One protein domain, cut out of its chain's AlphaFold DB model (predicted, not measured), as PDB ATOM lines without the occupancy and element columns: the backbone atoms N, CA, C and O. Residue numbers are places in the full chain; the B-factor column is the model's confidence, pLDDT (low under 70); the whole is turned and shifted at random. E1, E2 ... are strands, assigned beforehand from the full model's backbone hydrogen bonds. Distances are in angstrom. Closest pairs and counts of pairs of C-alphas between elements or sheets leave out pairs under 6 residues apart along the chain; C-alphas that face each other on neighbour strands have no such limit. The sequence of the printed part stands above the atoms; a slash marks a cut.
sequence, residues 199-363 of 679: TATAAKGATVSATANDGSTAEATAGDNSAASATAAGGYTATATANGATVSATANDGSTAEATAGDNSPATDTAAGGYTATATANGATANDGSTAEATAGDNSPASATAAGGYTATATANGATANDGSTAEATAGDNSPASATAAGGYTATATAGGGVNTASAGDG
ATOM      1  N   THR A 199      37.904 -34.522-111.291       87.06
ATOM      2  CA  THR A 199      36.989 -35.086-110.291       87.06
ATOM      3  C   THR A 199      37.730 -35.357-108.984       87.06
ATOM      4  O   THR A 199      38.770 -36.018-108.972       87.06
ATOM      5  N   ALA A 200      37.177 -34.888-107.871       87.19
ATOM      6  CA  ALA A 200      37.633 -35.213-106.530       87.19
ATOM      7  C   ALA A 200      36.461 -35.780-105.717       87.19
ATOM      8  O   ALA A 200      35.409 -35.154-105.595       87.19
ATOM      9  N   THR A 201      36.656 -36.968-105.141       87.38
ATOM     10  CA  THR A 201      35.648 -37.645-104.317       87.38
ATOM     11  C   THR A 201      36.278 -38.090-103.008       87.38
ATOM     12  O   THR A 201      37.302 -38.775-103.029       87.38
ATOM     13  N   ALA A 202      35.663 -37.765-101.870       84.44
ATOM     14  CA  ALA A 202      36.085 -38.322-100.584       84.44
ATOM     15  C   ALA A 202      34.921 -38.827 -99.733       84.44
ATOM     16  O   ALA A 202      33.789 -38.349 -99.796       84.44
ATOM     17  N   ALA A 203      35.245 -39.828 -98.915       79.12
ATOM     18  CA  ALA A 203      34.341 -40.394 -97.932       79.12
ATOM     19  C   ALA A 203      34.164 -39.464 -96.717       79.12
ATOM     20  O   ALA A 203      34.867 -38.469 -96.549       79.12
ATOM     21  N   LYS A 204      33.209 -39.830 -95.858       83.06
ATOM     22  CA  LYS A 204      32.789 -39.111 -94.649       83.06
ATOM     23  C   LYS A 204      33.952 -38.509 -93.841       83.06
ATOM     24  O   LYS A 204      34.847 -39.231 -93.407       83.06
ATOM     25  N   GLY A 205      33.859 -37.212 -93.556       75.06
ATOM     26  CA  GLY A 205      34.755 -36.454 -92.680       75.06
ATOM     27  C   GLY A 205      35.947 -35.781 -93.367       75.06
ATOM     28  O   GLY A 205      36.800 -35.248 -92.660       75.06
ATOM     29  N   ALA A 206      36.035 -35.796 -94.701       76.19
ATOM     30  CA  ALA A 206      37.158 -35.222 -95.446       76.19
ATOM     31  C   ALA A 206      36.732 -34.026 -96.311       76.19
ATOM     32  O   ALA A 206      35.759 -34.105 -97.050       76.19
ATOM     33  N   THR A 207      37.485 -32.929 -96.255       83.31
ATOM     34  CA  THR A 207      37.312 -31.804 -97.184       83.31
ATOM     35  C   THR A 207      37.830 -32.186 -98.566       83.31
ATOM     36  O   THR A 207      38.927 -32.729 -98.684       83.31
ATOM     37  N   VAL A 208      37.051 -31.889 -99.605       87.31
ATOM     38  CA  VAL A 208      37.365 -32.233-100.994       87.31
ATOM     39  C   VAL A 208      37.433 -30.971-101.829       87.31
ATOM     40  O   VAL A 208      36.513 -30.162-101.769       87.31
ATOM     41  N   SER A 209      38.494 -30.826-102.623       89.56
ATOM     42  CA  SER A 209      38.638 -29.721-103.568       89.56
ATOM     43  C   SER A 209      38.997 -30.229-104.964       89.56
ATOM     44  O   SER A 209      39.994 -30.941-105.114       89.56
ATOM     45  N   ALA A 210      38.230 -29.827-105.973       88.44
ATOM     46  CA  ALA A 210      38.561 -30.008-107.381       88.44
ATOM     47  C   ALA A 210      38.895 -28.650-108.010       88.44
ATOM     48  O   ALA A 210      38.153 -27.684-107.838       88.44
ATOM     49  N   THR A 211      40.005 -28.570-108.743       87.06
ATOM     50  CA  THR A 211      40.392 -27.350-109.464       87.06
ATOM     51  C   THR A 211      40.694 -27.696-110.912       87.06
ATOM     52  O   THR A 211      41.547 -28.541-111.189       87.06
ATOM     53  N   ALA A 212      39.993 -27.037-111.828       83.38
ATOM     54  CA  ALA A 212      40.160 -27.186-113.262       83.38
ATOM     55  C   ALA A 212      40.507 -25.829-113.892       83.38
ATOM     56  O   ALA A 212      39.864 -24.819-113.612       83.38
ATOM     57  N   ASN A 213      41.527 -25.819-114.748       82.12
ATOM     58  CA  ASN A 213      41.959 -24.646-115.509       82.12
ATOM     59  C   ASN A 213      41.829 -24.928-117.012       82.12
ATOM     60  O   ASN A 213      41.696 -26.084-117.418       82.12
ATOM     61  N   ASP A 214      41.922 -23.875-117.824       75.31
ATOM     62  CA  ASP A 214      42.063 -23.948-119.285       75.31
ATOM     63  C   ASP A 214      40.968 -24.759-119.981       75.31
ATOM     64  O   ASP A 214      41.210 -25.565-120.880       75.31
ATOM     65  N   GLY A 215      39.735 -24.526-119.554       70.69
ATOM     66  CA  GLY A 215      38.568 -25.035-120.243       70.69
ATOM     67  C   GLY A 215      38.150 -26.460-119.874       70.69
ATOM     68  O   GLY A 215      37.768 -27.256-120.730       70.69
ATOM     69  N   SER A 216      38.281 -26.790-118.594       78.38
ATOM     70  CA  SER A 216      38.035 -28.116-118.023       78.38
ATOM     71  C   SER A 216      36.965 -28.043-116.926       78.38
ATOM     72  O   SER A 216      36.831 -27.019-116.256       78.38
ATOM     73  N   THR A 217      36.207 -29.123-116.726       86.62
ATOM     74  CA  THR A 217      35.142 -29.205-115.704       86.62
ATOM     75  C   THR A 217      35.738 -29.582-114.346       86.62
ATOM     76  O   THR A 217      36.549 -30.504-114.276       86.62
ATOM     77  N   ALA A 218      35.337 -28.919-113.257       87.88
ATOM     78  CA  ALA A 218      35.716 -29.300-111.891       87.88
ATOM     79  C   ALA A 218      34.525 -29.929-111.157       87.88
ATOM     80  O   ALA A 218      33.502 -29.274-110.990       87.88
ATOM     81  N   GLU A 219      34.663 -31.166-110.676       90.69
ATOM     82  CA  GLU A 219      33.625 -31.878-109.921       90.69
ATOM     83  C   GLU A 219      34.151 -32.298-108.544       90.69
ATOM     84  O   GLU A 219      35.063 -33.120-108.443       90.69
ATOM     85  N   ALA A 220      33.568 -31.770-107.468       90.88
ATOM     86  CA  ALA A 220      33.898 -32.158-106.098       90.88
ATOM     87  C   ALA A 220      32.688 -32.796-105.409       90.88
ATOM     88  O   ALA A 220      31.677 -32.137-105.186       90.88
ATOM     89  N   THR A 221      32.789 -34.072-105.037       89.44
ATOM     90  CA  THR A 221      31.743 -34.781-104.283       89.44
ATOM     91  C   THR A 221      32.268 -35.201-102.913       89.44
ATOM     92  O   THR A 221      33.230 -35.968-102.814       89.44
ATOM     93  N   ALA A 222      31.624 -34.741-101.843       87.00
ATOM     94  CA  ALA A 222      31.986 -35.104-100.476       87.00
ATOM     95  C   ALA A 222      30.837 -35.844 -99.768       87.00
ATOM     96  O   ALA A 222      29.660 -35.543 -99.968       87.00
ATOM     97  N   GLY A 223      31.177 -36.847 -98.950       81.19
ATOM     98  CA  GLY A 223      30.202 -37.599 -98.149       81.19
ATOM     99  C   GLY A 223      29.585 -36.788 -96.997       81.19
ATOM    100  O   GLY A 223      29.880 -35.612 -96.815       81.19
ATOM    101  N   ASP A 224      28.755 -37.429 -96.171       82.31
ATOM    102  CA  ASP A 224      28.050 -36.757 -95.065       82.31
ATOM    103  C   ASP A 224      28.981 -35.928 -94.157       82.31
ATOM    104  O   ASP A 224      30.071 -36.380 -93.785       82.31
ATOM    105  N   ASN A 225      28.529 -34.738 -93.753       79.69
ATOM    106  CA  ASN A 225      29.241 -33.769 -92.912       79.69
ATOM    107  C   ASN A 225      30.640 -33.395 -93.439       79.69
ATOM    108  O   ASN A 225      31.564 -33.178 -92.651       79.69
ATOM    109  N   SER A 226      30.814 -33.351 -94.760       83.12
ATOM    110  CA  SER A 226      32.106 -33.096 -95.405       83.12
ATOM    111  C   SER A 226      32.001 -31.932 -96.386       83.12
ATOM    112  O   SER A 226      31.036 -31.854 -97.134       83.12
ATOM    113  N   ALA A 227      32.967 -31.014 -96.386       83.88
ATOM    114  CA  ALA A 227      32.932 -29.862 -97.287       83.88
ATOM    115  C   ALA A 227      33.418 -30.237 -98.696       83.88
ATOM    116  O   ALA A 227      34.438 -30.920 -98.828       83.88
ATOM    117  N   ALA A 228      32.725 -29.751 -99.726       87.50
ATOM    118  CA  ALA A 228      33.118 -29.888-101.129       87.50
ATOM    119  C   ALA A 228      33.344 -28.505-101.748       87.50
ATOM    120  O   ALA A 228      32.486 -27.625-101.628       87.50
ATOM    121  N   SER A 229      34.478 -28.317-102.422       89.06
ATOM    122  CA  SER A 229      34.761 -27.123-103.214       89.06
ATOM    123  C   SER A 229      35.168 -27.466-104.646       89.06
ATOM    124  O   SER A 229      36.055 -28.286-104.874       89.06
ATOM    125  N   ALA A 230      34.538 -26.827-105.626       89.12
ATOM    126  CA  ALA A 230      34.905 -26.946-107.034       89.12
ATOM    127  C   ALA A 230      35.256 -25.567-107.593       89.12
ATOM    128  O   ALA A 230      34.526 -24.598-107.385       89.12
ATOM    129  N   THR A 231      36.377 -25.463-108.300       88.12
ATOM    130  CA  THR A 231      36.800 -24.217-108.949       88.12
ATOM    131  C   THR A 231      37.153 -24.483-110.404       88.12
ATOM    132  O   THR A 231      38.056 -25.275-110.668       88.12
ATOM    133  N   ALA A 232      36.463 -23.818-111.331       83.56
ATOM    134  CA  ALA A 232      36.736 -23.894-112.765       83.56
ATOM    135  C   ALA A 232      37.048 -22.502-113.339       83.56
ATOM    136  O   ALA A 232      36.362 -21.522-113.037       83.56
ATOM    137  N   ALA A 233      38.082 -22.409-114.175       79.19
ATOM    138  CA  ALA A 233      38.443 -21.186-114.892       79.19
ATOM    139  C   ALA A 233      38.395 -21.396-116.417       79.19
ATOM    140  O   ALA A 233      38.895 -22.403-116.925       79.19
ATOM    141  N   GLY A 234      37.841 -20.417-117.147       70.56
ATOM    142  CA  GLY A 234      37.940 -20.336-118.612       70.56
ATOM    143  C   GLY A 234      36.762 -20.903-119.415       70.56
ATOM    144  O   GLY A 234      36.993 -21.451-120.491       70.56
ATOM    145  N   GLY A 235      35.522 -20.776-118.929       60.78
ATOM    146  CA  GLY A 235      34.293 -21.010-119.710       60.78
ATOM    147  C   GLY A 235      33.550 -22.339-119.480       60.78
ATOM    148  O   GLY A 235      32.836 -22.785-120.376       60.78
ATOM    149  N   TYR A 236      33.762 -23.028-118.350       74.94
ATOM    150  CA  TYR A 236      33.328 -24.421-118.121       74.94
ATOM    151  C   TYR A 236      32.814 -24.667-116.696       74.94
ATOM    152  O   TYR A 236      33.037 -23.872-115.791       74.94
ATOM    153  N   THR A 237      32.102 -25.776-116.494       82.56
ATOM    154  CA  THR A 237      31.299 -26.018-115.287       82.56
ATOM    155  C   THR A 237      32.136 -26.344-114.039       82.56
ATOM    156  O   THR A 237      33.023 -27.198-114.076       82.56
ATOM    157  N   ALA A 238      31.808 -25.710-112.910       85.06
ATOM    158  CA  ALA A 238      32.216 -26.135-111.572       85.06
ATOM    159  C   ALA A 238      31.002 -26.710-110.831       85.06
ATOM    160  O   ALA A 238      30.037 -25.985-110.599       85.06
ATOM    161  N   THR A 239      31.057 -27.983-110.437       88.12
ATOM    162  CA  THR A 239      29.989 -28.657-109.685       88.12
ATOM    163  C   THR A 239      30.524 -29.153-108.347       88.12
ATOM    164  O   THR A 239      31.465 -29.949-108.293       88.12
ATOM    165  N   ALA A 240      29.923 -28.704-107.248       86.94
ATOM    166  CA  ALA A 240      30.242 -29.171-105.905       86.94
ATOM    167  C   ALA A 240      28.992 -29.761-105.238       86.94
ATOM    168  O   ALA A 240      27.939 -29.128-105.206       86.94
ATOM    169  N   THR A 241      29.115 -30.961-104.668       86.88
ATOM    170  CA  THR A 241      28.004 -31.663-104.009       86.88
ATOM    171  C   THR A 241      28.441 -32.190-102.650       86.88
ATOM    172  O   THR A 241      29.409 -32.952-102.559       86.88
ATOM    173  N   ALA A 242      27.710 -31.835-101.591       84.44
ATOM    174  CA  ALA A 242      27.883 -32.463-100.283       84.44
ATOM    175  C   ALA A 242      26.599 -32.513 -99.447       84.44
ATOM    176  O   ALA A 242      25.728 -31.650 -99.531       84.44
ATOM    177  N   ASN A 243      26.521 -33.503 -98.557       79.19
ATOM    178  CA  ASN A 243      25.423 -33.643 -97.604       79.19
ATOM    179  C   ASN A 243      25.862 -33.166 -96.212       79.19
ATOM    180  O   ASN A 243      26.778 -33.742 -95.632       79.19
ATOM    181  N   GLY A 244      25.195 -32.164 -95.631       70.75
ATOM    182  CA  GLY A 244      25.380 -31.798 -94.216       70.75
ATOM    183  C   GLY A 244      26.574 -30.884 -93.890       70.75
ATOM    184  O   GLY A 244      26.964 -30.801 -92.725       70.75
ATOM    185  N   ALA A 245      27.197 -30.235 -94.879       76.25
ATOM    186  CA  ALA A 245      28.316 -29.307 -94.680       76.25
ATOM    187  C   ALA A 245      28.400 -28.250 -95.799       76.25
ATOM    188  O   ALA A 245      27.611 -28.270 -96.737       76.25
ATOM    189  N   THR A 246      29.344 -27.311 -95.676       76.75
ATOM    190  CA  THR A 246      29.540 -26.199 -96.619       76.75
ATOM    191  C   THR A 246      29.912 -26.687 -98.018       76.75
ATOM    192  O   THR A 246      30.873 -27.446 -98.173       76.75
ATOM    193  N   VAL A 247      29.196 -26.190 -99.028       79.38
ATOM    194  CA  VAL A 247      29.454 -26.462-100.448       79.38
ATOM    195  C   VAL A 247      29.752 -25.154-101.172       79.38
ATOM    196  O   VAL A 247      29.043 -24.163-100.984       79.38
ATOM    197  N   SER A 248      30.805 -25.134-101.987       84.62
ATOM    198  CA  SER A 248      31.138 -23.962-102.796       84.62
ATOM    199  C   SER A 248      31.542 -24.352-104.210       84.62
ATOM    200  O   SER A 248      32.498 -25.110-104.387       84.62
ATOM    201  N   ALA A 249      30.849 -23.812-105.212       80.69
ATOM    202  CA  ALA A 249      31.319 -23.840-106.587       80.69
ATOM    203  C   ALA A 249      31.670 -22.418-107.040       80.69
ATOM    204  O   ALA A 249      30.931 -21.453-106.840       80.69
ATOM    205  N   THR A 250      32.856 -22.267-107.620       83.25
ATOM    206  CA  THR A 250      33.334 -20.993-108.164       83.25
ATOM    207  C   THR A 250      33.709 -21.192-109.617       83.25
ATOM    208  O   THR A 250      34.568 -22.019-109.929       83.25
ATOM    209  N   ALA A 251      33.082 -20.427-110.501       78.81
ATOM    210  CA  ALA A 251      33.336 -20.503-111.926       78.81
ATOM    211  C   ALA A 251      33.608 -19.100-112.489       78.81
ATOM    212  O   ALA A 251      32.792 -18.190-112.348       78.81
ATOM    213  N   ASN A 252      34.766 -18.918-113.121       76.00
ATOM    214  CA  ASN A 252      35.188 -17.623-113.667       76.00
ATOM    215  C   ASN A 252      35.101 -17.604-115.198       76.00
ATOM    216  O   ASN A 252      35.246 -18.646-115.843       76.00
ATOM    217  N   ASP A 253      34.928 -16.409-115.764       66.31
ATOM    218  CA  ASP A 253      35.050 -16.100-117.194       66.31
ATOM    219  C   ASP A 253      34.210 -16.997-118.117       66.31
ATOM    220  O   ASP A 253      34.739 -17.797-118.886       66.31
ATOM    221  N   GLY A 254      32.886 -16.848-118.066       57.62
ATOM    222  CA  GLY A 254      31.996 -17.485-119.043       57.62
ATOM    223  C   GLY A 254      31.463 -18.864-118.636       57.62
ATOM    224  O   GLY A 254      31.180 -19.691-119.500       57.62
ATOM    225  N   SER A 255      31.381 -19.132-117.333       63.88
ATOM    226  CA  SER A 255      31.269 -20.484-116.773       63.88
ATOM    227  C   SER A 255      30.021 -20.689-115.900       63.88
ATOM    228  O   SER A 255      29.519 -19.737-115.306       63.88
ATOM    229  N   THR A 256      29.555 -21.938-115.773       78.25
ATOM    230  CA  THR A 256      28.441 -22.335-114.883       78.25
ATOM    231  C   THR A 256      28.974 -22.808-113.528       78.25
ATOM    232  O   THR A 256      29.850 -23.672-113.487       78.25
ATOM    233  N   ALA A 257      28.437 -22.285-112.424       77.50
ATOM    234  CA  ALA A 257      28.711 -22.773-111.067       77.50
ATOM    235  C   ALA A 257      27.449 -23.423-110.480       77.50
ATOM    236  O   ALA A 257      26.383 -22.803-110.505       77.50
ATOM    237  N   GLU A 258      27.575 -24.648-109.967       83.62
ATOM    238  CA  GLU A 258      26.485 -25.404-109.340       83.62
ATOM    239  C   GLU A 258      26.939 -26.000-107.998       83.62
ATOM    240  O   GLU A 258      27.744 -26.938-107.954       83.62
ATOM    241  N   ALA A 259      26.404 -25.483-106.892       79.00
ATOM    242  CA  ALA A 259      26.555 -26.051-105.559       79.00
ATOM    243  C   ALA A 259      25.241 -26.679-105.096       79.00
ATOM    244  O   ALA A 259      24.214 -26.013-104.934       79.00
ATOM    245  N   THR A 260      25.296 -27.976-104.801       80.81
ATOM    246  CA  THR A 260      24.192 -28.706-104.174       80.81
ATOM    247  C   THR A 260      24.574 -29.092-102.753       80.81
ATOM    248  O   THR A 260      25.435 -29.952-102.543       80.81
ATOM    249  N   ALA A 261      23.917 -28.475-101.768       76.69
ATOM    250  CA  ALA A 261      24.038 -28.854-100.366       76.69
ATOM    251  C   ALA A 261      22.756 -29.541 -99.864       76.69
ATOM    252  O   ALA A 261      21.647 -29.164-100.238       76.69
ATOM    253  N   GLY A 262      22.899 -30.549 -99.001       71.75
ATOM    254  CA  GLY A 262      21.758 -31.161 -98.301       71.75
ATOM    255  C   GLY A 262      21.069 -30.211 -97.303       71.75
ATOM    256  O   GLY A 262      21.610 -29.160 -96.955       71.75
ATOM    257  N   ASP A 263      19.892 -30.609 -96.804       65.19
ATOM    258  CA  ASP A 263      19.038 -29.808 -95.910       65.19
ATOM    259  C   ASP A 263      19.817 -29.078 -94.796       65.19
ATOM    260  O   ASP A 263      20.656 -29.662 -94.103       65.19
ATOM    261  N   ASN A 264      19.503 -27.793 -94.593       60.28
ATOM    262  CA  ASN A 264      20.095 -26.909 -93.576       60.28
ATOM    263  C   ASN A 264      21.614 -26.659 -93.690       60.28
ATOM    264  O   ASN A 264      22.227 -26.196 -92.726       60.28
ATOM    265  N   SER A 265      22.228 -26.925 -94.845       66.75
ATOM    266  CA  SER A 265      23.655 -26.660 -95.079       66.75
ATOM    267  C   SER A 265      23.867 -25.445 -95.994       66.75
ATOM    268  O   SER A 265      23.067 -25.218 -96.901       66.75
ATOM    269  N   PRO A 266      24.904 -24.617 -95.769       63.66
ATOM    270  CA  PRO A 266      25.194 -23.487 -96.645       63.66
ATOM    271  C   PRO A 266      25.782 -23.964 -97.983       63.66
ATOM    272  O   PRO A 266      26.852 -24.575 -97.994       63.66
ATOM    273  N   ALA A 267      25.108 -23.651 -99.093       66.38
ATOM    274  CA  ALA A 267      25.675 -23.704-100.438       66.38
ATOM    275  C   ALA A 267      25.947 -22.270-100.913       66.38
ATOM    276  O   ALA A 267      25.185 -21.349-100.615       66.38
ATOM    277  N   THR A 268      27.075 -22.067-101.588       71.81
ATOM    278  CA  THR A 268      27.466 -20.755-102.113       71.81
ATOM    279  C   THR A 268      28.006 -20.901-103.520       71.81
ATOM    280  O   THR A 268      29.032 -21.558-103.707       71.81
ATOM    281  N   ASP A 269      27.352 -20.240-104.473       68.88
ATOM    282  CA  ASP A 269      27.813 -20.190-105.859       68.88
ATOM    283  C   ASP A 269      28.247 -18.804-106.274       68.88
ATOM    284  O   ASP A 269      27.623 -17.796-105.929       68.88
ATOM    285  N   THR A 270      29.344 -18.765-107.024       74.00
ATOM    286  CA  THR A 270      29.858 -17.546-107.640       74.00
ATOM    287  C   THR A 270      30.178 -17.813-109.102       74.00
ATOM    288  O   THR A 270      31.077 -18.601-109.400       74.00
ATOM    289  N   ALA A 271      29.448 -17.144-109.999       66.12
ATOM    290  CA  ALA A 271      29.735 -17.120-111.432       66.12
ATOM    291  C   ALA A 271      30.030 -15.691-111.909       66.12
ATOM    292  O   ALA A 271      29.354 -14.740-111.502       66.12
ATOM    293  N   ALA A 272      31.021 -15.542-112.789       62.50
ATOM    294  CA  ALA A 272      31.362 -14.278-113.441       62.50
ATOM    295  C   ALA A 272      31.372 -14.423-114.977       62.50
ATOM    296  O   ALA A 272      31.886 -15.411-115.510       62.50
ATOM    297  N   GLY A 273      30.845 -13.423-115.698       53.22
ATOM    298  CA  GLY A 273      31.065 -13.275-117.144       53.22
ATOM    299  C   GLY A 273      30.014 -13.861-118.101       53.22
ATOM    300  O   GLY A 273      30.400 -14.416-119.129       53.22
ATOM    301  N   GLY A 274      28.707 -13.724-117.839       49.56
ATOM    302  CA  GLY A 274      27.669 -13.924-118.869       49.56
ATOM    303  C   GLY A 274      26.771 -15.167-118.763       49.56
ATOM    304  O   GLY A 274      26.048 -15.447-119.721       49.56
ATOM    305  N   TYR A 275      26.830 -15.946-117.673       62.62
ATOM    306  CA  TYR A 275      26.198 -17.282-117.569       62.62
ATOM    307  C   TYR A 275      25.548 -17.535-116.191       62.62
ATOM    308  O   TYR A 275      25.450 -16.624-115.377       62.62
ATOM    309  N   THR A 276      25.001 -18.730-115.939       64.19
ATOM    310  CA  THR A 276      24.137 -19.006-114.773       64.19
ATOM    311  C   THR A 276      24.922 -19.510-113.552       64.19
ATOM    312  O   THR A 276      25.711 -20.447-113.667       64.19
ATOM    313  N   ALA A 277      24.664 -18.934-112.373       64.50
ATOM    314  CA  ALA A 277      24.986 -19.520-111.068       64.50
ATOM    315  C   ALA A 277      23.716 -20.147-110.475       64.50
ATOM    316  O   ALA A 277      22.722 -19.435-110.308       64.50
ATOM    317  N   THR A 278      23.742 -21.440-110.141       73.94
ATOM    318  CA  THR A 278      22.571 -22.163-109.615       73.94
ATOM    319  C   THR A 278      22.893 -22.826-108.283       73.94
ATOM    320  O   THR A 278      23.451 -23.920-108.260       73.94
ATOM    321  N   ALA A 279      22.458 -22.202-107.185       66.81
ATOM    322  CA  ALA A 279      22.649 -22.731-105.838       66.81
ATOM    323  C   ALA A 279      21.385 -23.420-105.325       66.81
ATOM    324  O   ALA A 279      20.313 -22.808-105.216       66.81
ATOM    325  N   THR A 280      21.527 -24.681-104.920       64.56
ATOM    326  CA  THR A 280      20.511 -25.373-104.122       64.56
ATOM    327  C   THR A 280      20.914 -25.264-102.648       64.56
ATOM    328  O   THR A 280      21.803 -25.981-102.193       64.56
ATOM    329  N   ALA A 281      20.232 -24.353-101.935       58.81
ATOM    330  CA  ALA A 281      20.414 -23.867-100.554       58.81
ATOM    331  C   ALA A 281      21.322 -22.624-100.338       58.81
ATOM    332  O   ALA A 281      22.473 -22.577-100.743       58.81
ATOM    333  N   ASN A 282      20.800 -21.634 -99.595       61.41
ATOM    334  CA  ASN A 282      21.486 -20.532 -98.889       61.41
ATOM    335  C   ASN A 282      22.338 -19.482 -99.644       61.41
ATOM    336  O   ASN A 282      22.765 -18.531 -98.987       61.41
ATOM    337  N   GLY A 283      22.487 -19.520-100.974       65.19
ATOM    338  CA  GLY A 283      22.879 -18.311-101.718       65.19
ATOM    339  C   GLY A 283      23.523 -18.497-103.096       65.19
ATOM    340  O   GLY A 283      24.515 -19.206-103.226       65.19
ATOM    341  N   ALA A 284      23.029 -17.769-104.103       64.00
ATOM    342  CA  ALA A 284      23.647 -17.653-105.429       64.00
ATOM    343  C   ALA A 284      24.101 -16.207-105.680       64.00
ATOM    344  O   ALA A 284      23.312 -15.272-105.525       64.00
ATOM    345  N   THR A 285      25.358 -16.013-106.079       72.62
ATOM    346  CA  THR A 285      25.893 -14.702-106.475       72.62
ATOM    347  C   THR A 285      26.399 -14.760-107.912       72.62
ATOM    348  O   THR A 285      27.226 -15.600-108.260       72.62
ATOM    349  N   ALA A 286      25.912 -13.855-108.752       65.88
ATOM    350  CA  ALA A 286      26.282 -13.753-110.152       65.88
ATOM    351  C   ALA A 286      26.765 -12.328-110.459       65.88
ATOM    352  O   ALA A 286      26.053 -11.354-110.212       65.88
ATOM    353  N   ASN A 287      27.973 -12.205-111.007       64.88
ATOM    354  CA  ASN A 287      28.569 -10.923-111.384       64.88
ATOM    355  C   ASN A 287      28.703 -10.807-112.909       64.88
ATOM    356  O   ASN A 287      28.773 -11.818-113.618       64.88
ATOM    357  N   ASP A 288      28.771  -9.565-113.395       60.97
ATOM    358  CA  ASP A 288      29.164  -9.196-114.758       60.97
ATOM    359  C   ASP A 288      28.472 -10.018-115.852       60.97
ATOM    360  O   ASP A 288      29.091 -10.809-116.566       60.97
ATOM    361  N   GLY A 289      27.159  -9.845-115.985       56.44
ATOM    362  CA  GLY A 289      26.426 -10.391-117.128       56.44
ATOM    363  C   GLY A 289      25.615 -11.666-116.874       56.44
ATOM    364  O   GLY A 289      25.145 -12.292-117.819       56.44
ATOM    365  N   SER A 290      25.496 -12.080-115.616       62.94
ATOM    366  CA  SER A 290      25.183 -13.461-115.228       62.94
ATOM    367  C   SER A 290      23.833 -13.576-114.493       62.94
ATOM    368  O   SER A 290      23.422 -12.646-113.798       62.94
ATOM    369  N   THR A 291      23.142 -14.717-114.621       74.44
ATOM    370  CA  THR A 291      21.866 -15.007-113.925       74.44
ATOM    371  C   THR A 291      22.149 -15.736-112.614       74.44
ATOM    372  O   THR A 291      22.834 -16.756-112.628       74.44
ATOM    373  N   ALA A 292      21.610 -15.256-111.491       72.12
ATOM    374  CA  ALA A 292      21.684 -15.955-110.202       72.12
ATOM    375  C   ALA A 292      20.351 -16.645-109.900       72.12
ATOM    376  O   ALA A 292      19.331 -15.963-109.793       72.12
ATOM    377  N   GLU A 293      20.359 -17.963-109.711       78.38
ATOM    378  CA  GLU A 293      19.195 -18.735-109.278       78.38
ATOM    379  C   GLU A 293      19.486 -19.428-107.944       78.38
ATOM    380  O   GLU A 293      20.424 -20.216-107.829       78.38
ATOM    381  N   ALA A 294      18.687 -19.126-106.920       74.44
ATOM    382  CA  ALA A 294      18.786 -19.768-105.614       74.44
ATOM    383  C   ALA A 294      17.458 -20.446-105.261       74.44
ATOM    384  O   ALA A 294      16.424 -19.780-105.178       74.44
ATOM    385  N   THR A 295      17.489 -21.753-105.004       74.50
ATOM    386  CA  THR A 295      16.322 -22.511-104.526       74.50
ATOM    387  C   THR A 295      16.624 -23.101-103.156       74.50
ATOM    388  O   THR A 295      17.629 -23.788-102.982       74.50
ATOM    389  N   ALA A 296      15.766 -22.841-102.171       67.94
ATOM    390  CA  ALA A 296      15.854 -23.451-100.847       67.94
ATOM    391  C   ALA A 296      14.576 -24.239-100.521       67.94
ATOM    392  O   ALA A 296      13.482 -23.872-100.951       67.94
ATOM    393  N   GLY A 297      14.722 -25.334 -99.767       62.50
ATOM    394  CA  GLY A 297      13.595 -26.111 -99.243       62.50
ATOM    395  C   GLY A 297      12.829 -25.380 -98.133       62.50
ATOM    396  O   GLY A 297      13.252 -24.324 -97.654       62.50
ATOM    397  N   ASP A 298      11.706 -25.964 -97.705       54.28
ATOM    398  CA  ASP A 298      10.812 -25.391 -96.694       54.28
ATOM    399  C   ASP A 298      11.585 -24.919 -95.444       54.28
ATOM    400  O   ASP A 298      12.279 -25.693 -94.783       54.28
ATOM    401  N   ASN A 299      11.426 -23.637 -95.094       55.66
ATOM    402  CA  ASN A 299      12.054 -22.952 -93.950       55.66
ATOM    403  C   ASN A 299      13.564 -22.644 -94.045       55.66
ATOM    404  O   ASN A 299      14.144 -22.232 -93.039       55.66
ATOM    405  N   SER A 300      14.201 -22.770 -95.214       59.50
ATOM    406  CA  SER A 300      15.589 -22.321 -95.422       59.50
ATOM    407  C   SER A 300      15.652 -21.010 -96.228       59.50
ATOM    408  O   SER A 300      14.878 -20.836 -97.170       59.50
ATOM    409  N   PRO A 301      16.530 -20.048 -95.881       60.16
ATOM    410  CA  PRO A 301      16.655 -18.805 -96.637       60.16
ATOM    411  C   PRO A 301      17.345 -19.029 -97.989       60.16
ATOM    412  O   PRO A 301      18.496 -19.430 -98.025       60.16
ATOM    413  N   ALA A 302      16.692 -18.711 -99.107       67.62
ATOM    414  CA  ALA A 302      17.397 -18.508-100.374       67.62
ATOM    415  C   ALA A 302      17.720 -17.018-100.551       67.62
ATOM    416  O   ALA A 302      16.928 -16.146-100.186       67.62
ATOM    417  N   SER A 303      18.897 -16.717-101.098       73.69
ATOM    418  CA  SER A 303      19.240 -15.360-101.524       73.69
ATOM    419  C   SER A 303      19.942 -15.385-102.873       73.69
ATOM    420  O   SER A 303      20.993 -16.011-102.994       73.69
ATOM    421  N   ALA A 304      19.396 -14.698-103.871       74.00
ATOM    422  CA  ALA A 304      20.043 -14.526-105.171       74.00
ATOM    423  C   ALA A 304      20.515 -13.076-105.332       74.00
ATOM    424  O   ALA A 304      19.735 -12.152-105.089       74.00
ATOM    425  N   THR A 305      21.772 -12.878-105.735       78.06
ATOM    426  CA  THR A 305      22.340 -11.554-106.031       78.06
ATOM    427  C   THR A 305      22.882 -11.515-107.455       78.06
ATOM    428  O   THR A 305      23.748 -12.325-107.778       78.06
ATOM    429  N   ALA A 306      22.407 -10.583-108.288       71.81
ATOM    430  CA  ALA A 306      22.918 -10.367-109.648       71.81
ATOM    431  C   ALA A 306      23.332  -8.902-109.886       71.81
ATOM    432  O   ALA A 306      22.671  -7.981-109.399       71.81
ATOM    433  N   ALA A 307      24.395  -8.681-110.663       67.38
ATOM    434  CA  ALA A 307      24.863  -7.354-111.076       67.38
ATOM    435  C   ALA A 307      25.034  -7.241-112.608       67.38
ATOM    436  O   ALA A 307      25.436  -8.204-113.267       67.38
ATOM    437  N   GLY A 308      24.771  -6.051-113.169       62.78
ATOM    438  CA  GLY A 308      25.184  -5.687-114.532       62.78
ATOM    439  C   GLY A 308      24.191  -5.949-115.676       62.78
ATOM    440  O   GLY A 308      24.642  -6.197-116.791       62.78
ATOM    441  N   GLY A 309      22.869  -5.910-115.454       53.25
ATOM    442  CA  GLY A 309      21.868  -5.964-116.538       53.25
ATOM    443  C   GLY A 309      20.942  -7.189-116.594       53.25
ATOM    444  O   GLY A 309      20.237  -7.345-117.591       53.25
ATOM    445  N   TYR A 310      20.963  -8.085-115.599       69.19
ATOM    446  CA  TYR A 310      20.457  -9.470-115.726       69.19
ATOM    447  C   TYR A 310      19.533  -9.893-114.569       69.19
ATOM    448  O   TYR A 310      19.177  -9.073-113.728       69.19
ATOM    449  N   THR A 311      19.043 -11.138-114.550       72.06
ATOM    450  CA  THR A 311      17.985 -11.568-113.614       72.06
ATOM    451  C   THR A 311      18.552 -12.269-112.375       72.06
ATOM    452  O   THR A 311      19.347 -13.199-112.490       72.06
ATOM    453  N   ALA A 312      18.109 -11.856-111.185       70.44
ATOM    454  CA  ALA A 312      18.263 -12.608-109.939       70.44
ATOM    455  C   ALA A 312      16.922 -13.255-109.572       70.44
ATOM    456  O   ALA A 312      15.958 -12.535-109.308       70.44
ATOM    457  N   THR A 313      16.872 -14.585-109.515       77.19
ATOM    458  CA  THR A 313      15.672 -15.346-109.144       77.19
ATOM    459  C   THR A 313      15.920 -16.113-107.851       77.19
ATOM    460  O   THR A 313      16.811 -16.957-107.776       77.19
ATOM    461  N   ALA A 314      15.124 -15.843-106.820       73.50
ATOM    462  CA  ALA A 314      15.170 -16.579-105.561       73.50
ATOM    463  C   ALA A 314      13.825 -17.246-105.264       73.50
ATOM    464  O   ALA A 314      12.784 -16.586-105.185       73.50
ATOM    465  N   THR A 315      13.861 -18.553-105.029       70.19
ATOM    466  CA  THR A 315      12.740 -19.306-104.468       70.19
ATOM    467  C   THR A 315      12.980 -19.444-102.960       70.19
ATOM    468  O   THR A 315      13.759 -20.297-102.539       70.19
ATOM    469  N   ALA A 316      12.304 -18.577-102.190       61.00
ATOM    470  CA  ALA A 316      12.367 -18.270-100.749       61.00
ATOM    471  C   ALA A 316      13.155 -16.992-100.351       61.00
ATOM    472  O   ALA A 316      14.258 -16.746-100.811       61.00
ATOM    473  N   ASN A 317      12.572 -16.200 -99.439       63.41
ATOM    474  CA  ASN A 317      13.111 -15.050 -98.685       63.41
ATOM    475  C   ASN A 317      13.623 -13.792 -99.429       63.41
ATOM    476  O   ASN A 317      13.169 -12.700 -99.065       63.41
ATOM    477  N   GLY A 318      14.520 -13.857-100.425       69.38
ATOM    478  CA  GLY A 318      15.105 -12.617-100.976       69.38
ATOM    479  C   GLY A 318      15.833 -12.680-102.326       69.38
ATOM    480  O   GLY A 318      16.711 -13.507-102.521       69.38
ATOM    481  N   ALA A 319      15.554 -11.736-103.230       69.12
ATOM    482  CA  ALA A 319      16.321 -11.490-104.458       69.12
ATOM    483  C   ALA A 319      16.829 -10.038-104.498       69.12
ATOM    484  O   ALA A 319      16.068  -9.100-104.259       69.12
ATOM    485  N   THR A 320      18.111  -9.836-104.805       76.31
ATOM    486  CA  THR A 320      18.724  -8.504-104.932       76.31
ATOM    487  C   THR A 320      19.398  -8.362-106.292       76.31
ATOM    488  O   THR A 320      20.200  -9.198-106.692       76.31
ATOM    489  N   ALA A 321      19.082  -7.293-107.012       72.88
ATOM    490  CA  ALA A 321      19.586  -7.020-108.346       72.88
ATOM    491  C   ALA A 321      20.146  -5.589-108.415       72.88
ATOM    492  O   ALA A 321      19.453  -4.624-108.088       72.88
ATOM    493  N   ASN A 322      21.395  -5.441-108.855       70.31
ATOM    494  CA  ASN A 322      22.072  -4.146-108.985       70.31
ATOM    495  C   ASN A 322      22.336  -3.792-110.455       70.31
ATOM    496  O   ASN A 322      22.446  -4.684-111.301       70.31
ATOM    497  N   ASP A 323      22.457  -2.491-110.736       66.19
ATOM    498  CA  ASP A 323      22.974  -1.919-111.987       66.19
ATOM    499  C   ASP A 323      22.423  -2.569-113.262       66.19
ATOM    500  O   ASP A 323      23.129  -3.300-113.951       66.19
ATOM    501  N   GLY A 324      21.149  -2.335-113.591       59.22
ATOM    502  CA  GLY A 324      20.598  -2.836-114.859       59.22
ATOM    503  C   GLY A 324      19.604  -3.996-114.765       59.22
ATOM    504  O   GLY A 324      19.092  -4.445-115.787       59.22
ATOM    505  N   SER A 325      19.385  -4.532-113.568       68.88
ATOM    506  CA  SER A 325      19.021  -5.941-113.366       68.88
ATOM    507  C   SER A 325      17.594  -6.137-112.815       68.88
ATOM    508  O   SER A 325      17.070  -5.267-112.122       68.88
ATOM    509  N   THR A 326      16.958  -7.283-113.098       77.38
ATOM    510  CA  THR A 326      15.604  -7.641-112.608       77.38
ATOM    511  C   THR A 326      15.700  -8.574-111.398       77.38
ATOM    512  O   THR A 326      16.427  -9.562-111.452       77.38
ATOM    513  N   ALA A 327      14.965  -8.295-110.318       76.94
ATOM    514  CA  ALA A 327      14.901  -9.165-109.135       76.94
ATOM    515  C   ALA A 327      13.531  -9.851-109.031       76.94
ATOM    516  O   ALA A 327      12.511  -9.165-108.940       76.94
ATOM    517  N   GLU A 328      13.499 -11.183-108.976       81.38
ATOM    518  CA  GLU A 328      12.287 -11.976-108.761       81.38
ATOM    519  C   GLU A 328      12.425 -12.864-107.520       81.38
ATOM    520  O   GLU A 328      13.304 -13.719-107.439       81.38
ATOM    521  N   ALA A 329      11.535 -12.681-106.545       79.38
ATOM    522  CA  ALA A 329      11.466 -13.513-105.348       79.38
ATOM    523  C   ALA A 329      10.095 -14.190-105.242       79.38
ATOM    524  O   ALA A 329       9.067 -13.510-105.186       79.38
ATOM    525  N   THR A 330      10.077 -15.522-105.166       79.12
ATOM    526  CA  THR A 330       8.858 -16.307-104.914       79.12
ATOM    527  C   THR A 330       8.993 -17.059-103.598       79.12
ATOM    528  O   THR A 330       9.941 -17.814-103.418       79.12
ATOM    529  N   ALA A 331       8.059 -16.875-102.669       75.31
ATOM    530  CA  ALA A 331       8.039 -17.574-101.386       75.31
ATOM    531  C   ALA A 331       6.761 -18.415-101.225       75.31
ATOM    532  O   ALA A 331       5.681 -18.028-101.675       75.31
ATOM    533  N   GLY A 332       6.885 -19.572-100.569       73.88
ATOM    534  CA  GLY A 332       5.750 -20.436-100.233       73.88
ATOM    535  C   GLY A 332       4.798 -19.820 -99.199       73.88
ATOM    536  O   GLY A 332       4.993 -18.699 -98.715       73.88
ATOM    537  N   ASP A 333       3.750 -20.563 -98.844       68.81
ATOM    538  CA  ASP A 333       2.752 -20.132 -97.862       68.81
ATOM    539  C   ASP A 333       3.417 -19.743 -96.527       68.81
ATOM    540  O   ASP A 333       4.255 -20.465 -95.989       68.81
ATOM    541  N   ASN A 334       3.037 -18.582 -95.985       63.94
ATOM    542  CA  ASN A 334       3.553 -18.000 -94.733       63.94
ATOM    543  C   ASN A 334       5.037 -17.576 -94.709       63.94
ATOM    544  O   ASN A 334       5.526 -17.208 -93.641       63.94
ATOM    545  N   SER A 335       5.741 -17.553 -95.844       72.62
ATOM    546  CA  SER A 335       7.113 -17.023 -95.921       72.62
ATOM    547  C   SER A 335       7.142 -15.630 -96.570       72.62
ATOM    548  O   SER A 335       6.395 -15.393 -97.523       72.62
ATOM    549  N   PRO A 336       7.946 -14.672 -96.070       70.56
ATOM    550  CA  PRO A 336       8.094 -13.370 -96.713       70.56
ATOM    551  C   PRO A 336       8.875 -13.499 -98.031       70.56
ATOM    552  O   PRO A 336       9.839 -14.256 -98.116       70.56
ATOM    553  N   ALA A 337       8.482 -12.728 -99.046       76.75
ATOM    554  CA  ALA A 337       9.259 -12.545-100.271       76.75
ATOM    555  C   ALA A 337       9.776 -11.102-100.327       76.75
ATOM    556  O   ALA A 337       8.996 -10.151-100.193       76.75
ATOM    557  N   SER A 338      11.084 -10.925-100.527       81.00
ATOM    558  CA  SER A 338      11.696  -9.607-100.719       81.00
ATOM    559  C   SER A 338      12.434  -9.529-102.055       81.00
ATOM    560  O   SER A 338      13.199 -10.423-102.392       81.00
ATOM    561  N   ALA A 339      12.195  -8.482-102.840       81.00
ATOM    562  CA  ALA A 339      12.891  -8.238-104.101       81.00
ATOM    563  C   ALA A 339      13.382  -6.785-104.147       81.00
ATOM    564  O   ALA A 339      12.591  -5.860-103.954       81.00
ATOM    565  N   THR A 340      14.673  -6.574-104.396       82.06
ATOM    566  CA  THR A 340      15.277  -5.233-104.477       82.06
ATOM    567  C   THR A 340      15.986  -5.060-105.815       82.06
ATOM    568  O   THR A 340      16.851  -5.869-106.132       82.06
ATOM    569  N   ALA A 341      15.645  -4.017-106.579       77.81
ATOM    570  CA  ALA A 341      16.289  -3.685-107.854       77.81
ATOM    571  C   ALA A 341      16.763  -2.217-107.890       77.81
ATOM    572  O   ALA A 341      15.983  -1.292-107.661       77.81
ATOM    573  N   ALA A 342      18.034  -1.963-108.205       72.50
ATOM    574  CA  ALA A 342      18.566  -0.602-108.350       72.50
ATOM    575  C   ALA A 342      18.557  -0.117-109.819       72.50
ATOM    576  O   ALA A 342      18.773  -0.900-110.742       72.50
ATOM    577  N   GLY A 343      18.346   1.192-110.042       65.06
ATOM    578  CA  GLY A 343      18.634   1.852-111.329       65.06
ATOM    579  C   GLY A 343      17.525   1.898-112.396       65.06
ATOM    580  O   GLY A 343      17.853   2.053-113.565       65.06
ATOM    581  N   GLY A 344      16.237   1.790-112.041       55.84
ATOM    582  CA  GLY A 344      15.128   1.929-113.008       55.84
ATOM    583  C   GLY A 344      14.533   0.614-113.546       55.84
ATOM    584  O   GLY A 344      13.800   0.636-114.532       55.84
ATOM    585  N   TYR A 345      14.810  -0.522-112.895       74.94
ATOM    586  CA  TYR A 345      14.436  -1.877-113.337       74.94
ATOM    587  C   TYR A 345      13.428  -2.567-112.401       74.94
ATOM    588  O   TYR A 345      13.145  -2.088-111.304       74.94
ATOM    589  N   THR A 346      12.843  -3.681-112.851       77.50
ATOM    590  CA  THR A 346      11.702  -4.333-112.188       77.50
ATOM    591  C   THR A 346      12.124  -5.180-110.982       77.50
ATOM    592  O   THR A 346      13.026  -6.010-111.073       77.50
ATOM    593  N   ALA A 347      11.411  -5.016-109.865       78.00
ATOM    594  CA  ALA A 347      11.454  -5.920-108.717       78.00
ATOM    595  C   ALA A 347      10.071  -6.560-108.512       78.00
ATOM    596  O   ALA A 347       9.078  -5.842-108.340       78.00
ATOM    597  N   THR A 348      10.012  -7.894-108.509       83.31
ATOM    598  CA  THR A 348       8.780  -8.678-108.336       83.31
ATOM    599  C   THR A 348       8.909  -9.593-107.123       83.31
ATOM    600  O   THR A 348       9.796 -10.439-107.065       83.31
ATOM    601  N   ALA A 349       7.999  -9.455-106.158       81.44
ATOM    602  CA  ALA A 349       7.920 -10.327-104.987       81.44
ATOM    603  C   ALA A 349       6.529 -10.978-104.903       81.44
ATOM    604  O   ALA A 349       5.516 -10.271-104.848       81.44
ATOM    605  N   THR A 350       6.486 -12.313-104.874       81.38
ATOM    606  CA  THR A 350       5.256 -13.117-104.790       81.38
ATOM    607  C   THR A 350       5.327 -14.058-103.590       81.38
ATOM    608  O   THR A 350       6.265 -14.840-103.481       81.38
ATOM    609  N   ALA A 351       4.325 -14.031-102.707       78.31
ATOM    610  CA  ALA A 351       4.192 -15.007-101.620       78.31
ATOM    611  C   ALA A 351       2.743 -15.470-101.439       78.31
ATOM    612  O   ALA A 351       1.808 -14.686-101.624       78.31
ATOM    613  N   GLY A 352       2.575 -16.734-101.034       68.00
ATOM    614  CA  GLY A 352       1.270 -17.374-100.804       68.00
ATOM    615  C   GLY A 352       0.543 -16.943 -99.521       68.00
ATOM    616  O   GLY A 352      -0.656 -17.169 -99.382       68.00
ATOM    617  N   GLY A 353       1.227 -16.260 -98.594       66.31
ATOM    618  CA  GLY A 353       0.607 -15.759 -97.354       66.31
ATOM    619  C   GLY A 353       1.473 -14.862 -96.457       66.31
ATOM    620  O   GLY A 353       1.042 -14.515 -95.360       66.31
ATOM    621  N   GLY A 354       2.688 -14.500 -96.888       67.25
ATOM    622  CA  GLY A 354       3.619 -13.642 -96.146       67.25
ATOM    623  C   GLY A 354       3.607 -12.172 -96.588       67.25
ATOM    624  O   GLY A 354       2.903 -11.783 -97.518       67.25
ATOM    625  N   VAL A 355       4.397 -11.336 -95.906       71.50
ATOM    626  CA  VAL A 355       4.602  -9.928 -96.285       71.50
ATOM    627  C   VAL A 355       5.500  -9.866 -97.524       71.50
ATOM    628  O   VAL A 355       6.625 -10.361 -97.489       71.50
ATOM    629  N   ASN A 356       5.014  -9.225 -98.592       76.31
ATOM    630  CA  ASN A 356       5.784  -8.988 -99.815       76.31
ATOM    631  C   ASN A 356       6.406  -7.594 -99.769       76.31
ATOM    632  O   ASN A 356       5.701  -6.607 -99.557       76.31
ATOM    633  N   THR A 357       7.714  -7.508 -99.995       76.69
ATOM    634  CA  THR A 357       8.431  -6.230-100.087       76.69
ATOM    635  C   THR A 357       9.154  -6.151-101.425       76.69
ATOM    636  O   THR A 357      10.047  -6.942-101.701       76.69
ATOM    637  N   ALA A 358       8.745  -5.215-102.280       77.25
ATOM    638  CA  ALA A 358       9.448  -4.891-103.516       77.25
ATOM    639  C   ALA A 358       9.988  -3.461-103.401       77.25
ATOM    640  O   ALA A 358       9.230  -2.551-103.061       77.25
ATOM    641  N   SER A 359      11.282  -3.264-103.646       77.44
ATOM    642  CA  SER A 359      11.931  -1.950-103.614       77.44
ATOM    643  C   SER A 359      12.662  -1.701-104.928       77.44
ATOM    644  O   SER A 359      13.450  -2.542-105.359       77.44
ATOM    645  N   ALA A 360      12.386  -0.563-105.573       75.56
ATOM    646  CA  ALA A 360      13.046  -0.168-106.810       75.56
ATOM    647  C   ALA A 360      13.491   1.307-106.782       75.56
ATOM    648  O   ALA A 360      12.807   2.145-106.192       75.56
ATOM    649  N   GLY A 361      14.643   1.611-107.393       70.56
ATOM    650  CA  GLY A 361      15.191   2.976-107.501       70.56
ATOM    651  C   GLY A 361      14.444   3.888-108.493       70.56
ATOM    652  O   GLY A 361      13.583   3.429-109.244       70.56
ATOM    653  N   ASP A 362      14.792   5.184-108.509       54.25
ATOM    654  CA  ASP A 362      14.137   6.222-109.326       54.25
ATOM    655  C   ASP A 362      14.017   5.816-110.814       54.25
ATOM    656  O   ASP A 362      15.019   5.591-111.490       54.25
ATOM    657  N   GLY A 363      12.778   5.727-111.327       55.06
ATOM    658  CA  GLY A 363      12.473   5.414-112.737       55.06
ATOM    659  C   GLY A 363      11.933   4.004-113.039       55.06
ATOM    660  O   GLY A 363      11.673   3.707-114.203       55.06
TER     661      GLY A 363
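AT A GLANCE: This is residues 199 to 363 of the 679 residues of an uncharacterized protein of Ectocarpus sp. CCAP 1310/34 (UniProt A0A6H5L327). The chain is wound as a flattened solenoid: stacked turns, each with one strand in either of two parallel sheets that lie face to face, so close that the whole is a thin slab. The stack of turns makes the longest axis, and the tight bends between the strands lie along the slab's two long borders. The printed part has 165 residues with 18 named strands, E1 to E18 in order, and no named helix; the class is all strand. The odd-numbered strands make one sheet, in the order E1 E3 E5 E7 E9 E11 E13 E15 E17, and the even-numbered ones the other, E2 E4 E6 E8 E10 E12 E14 E16 E18. The whole is compact, with a radius of gyration of the C-alphas of 16.0 A, and flat, spanning 48 by 34 by 14 A.

IN THESE COORDINATES: Find C-alpha 199 at (36.989, -35.086, -110.291), where E1, residues 199 to 202, begins. Then read on through E2 at 208 to 212, E3 at 217 to 222, E4 at 228 to 233, E5 at 238 to 242, E6 at 247 to 252, E7 at 257 to 261, E8 at 267 to 272 and E9 at 276 to 280. Next come E10 at 284 to 287, E11 at 291 to 295, E12 at 303 to 307, E13 at 311 to 315, E14 at 317 to 322, E15 at 326 to 331, E16 at 337 to 341 and E17 at 347 to 351. E18, residues 356 to 360, ends at C-alpha 360 (13.046, -0.168, -106.810). Among the longer strands, E4 measures 17.1 A from first to last C-alpha and E14 17.5 A.

HOW THE PARTS SIT: Look first at E1 and E3, parallel at 7 degrees, where N 200 and O 219 are 2.8 A apart, within hydrogen-bond range. In the other sheet E2 and E4 are parallel at 8 degrees, with N 229 and O 208 at 2.8 A. E8 and E10 are parallel at 14 degrees, with N 285 and O 269 at 2.9 A. Between the sheets, the closest C-alphas of E2 and E3 are those of Ala 212 and Ala 218, 5.1 A apart. E1 and E4 are near each other, while E1 and E18 are apart. The edge strands are E1 and E17 in one sheet, E2 and E18 in the other.

THE WHOLE: The C-alphas of Ala 203 and Gly 363 are the two farthest apart, at 52.9 A. The printed part has no cut and no long link; E11 to E12, with 7 residues between them, is short and the other links are tight. The mean pLDDT of the printed part is 73.8, and 55 residues are under 70, among them residues 271 to 277 and 296 to 302.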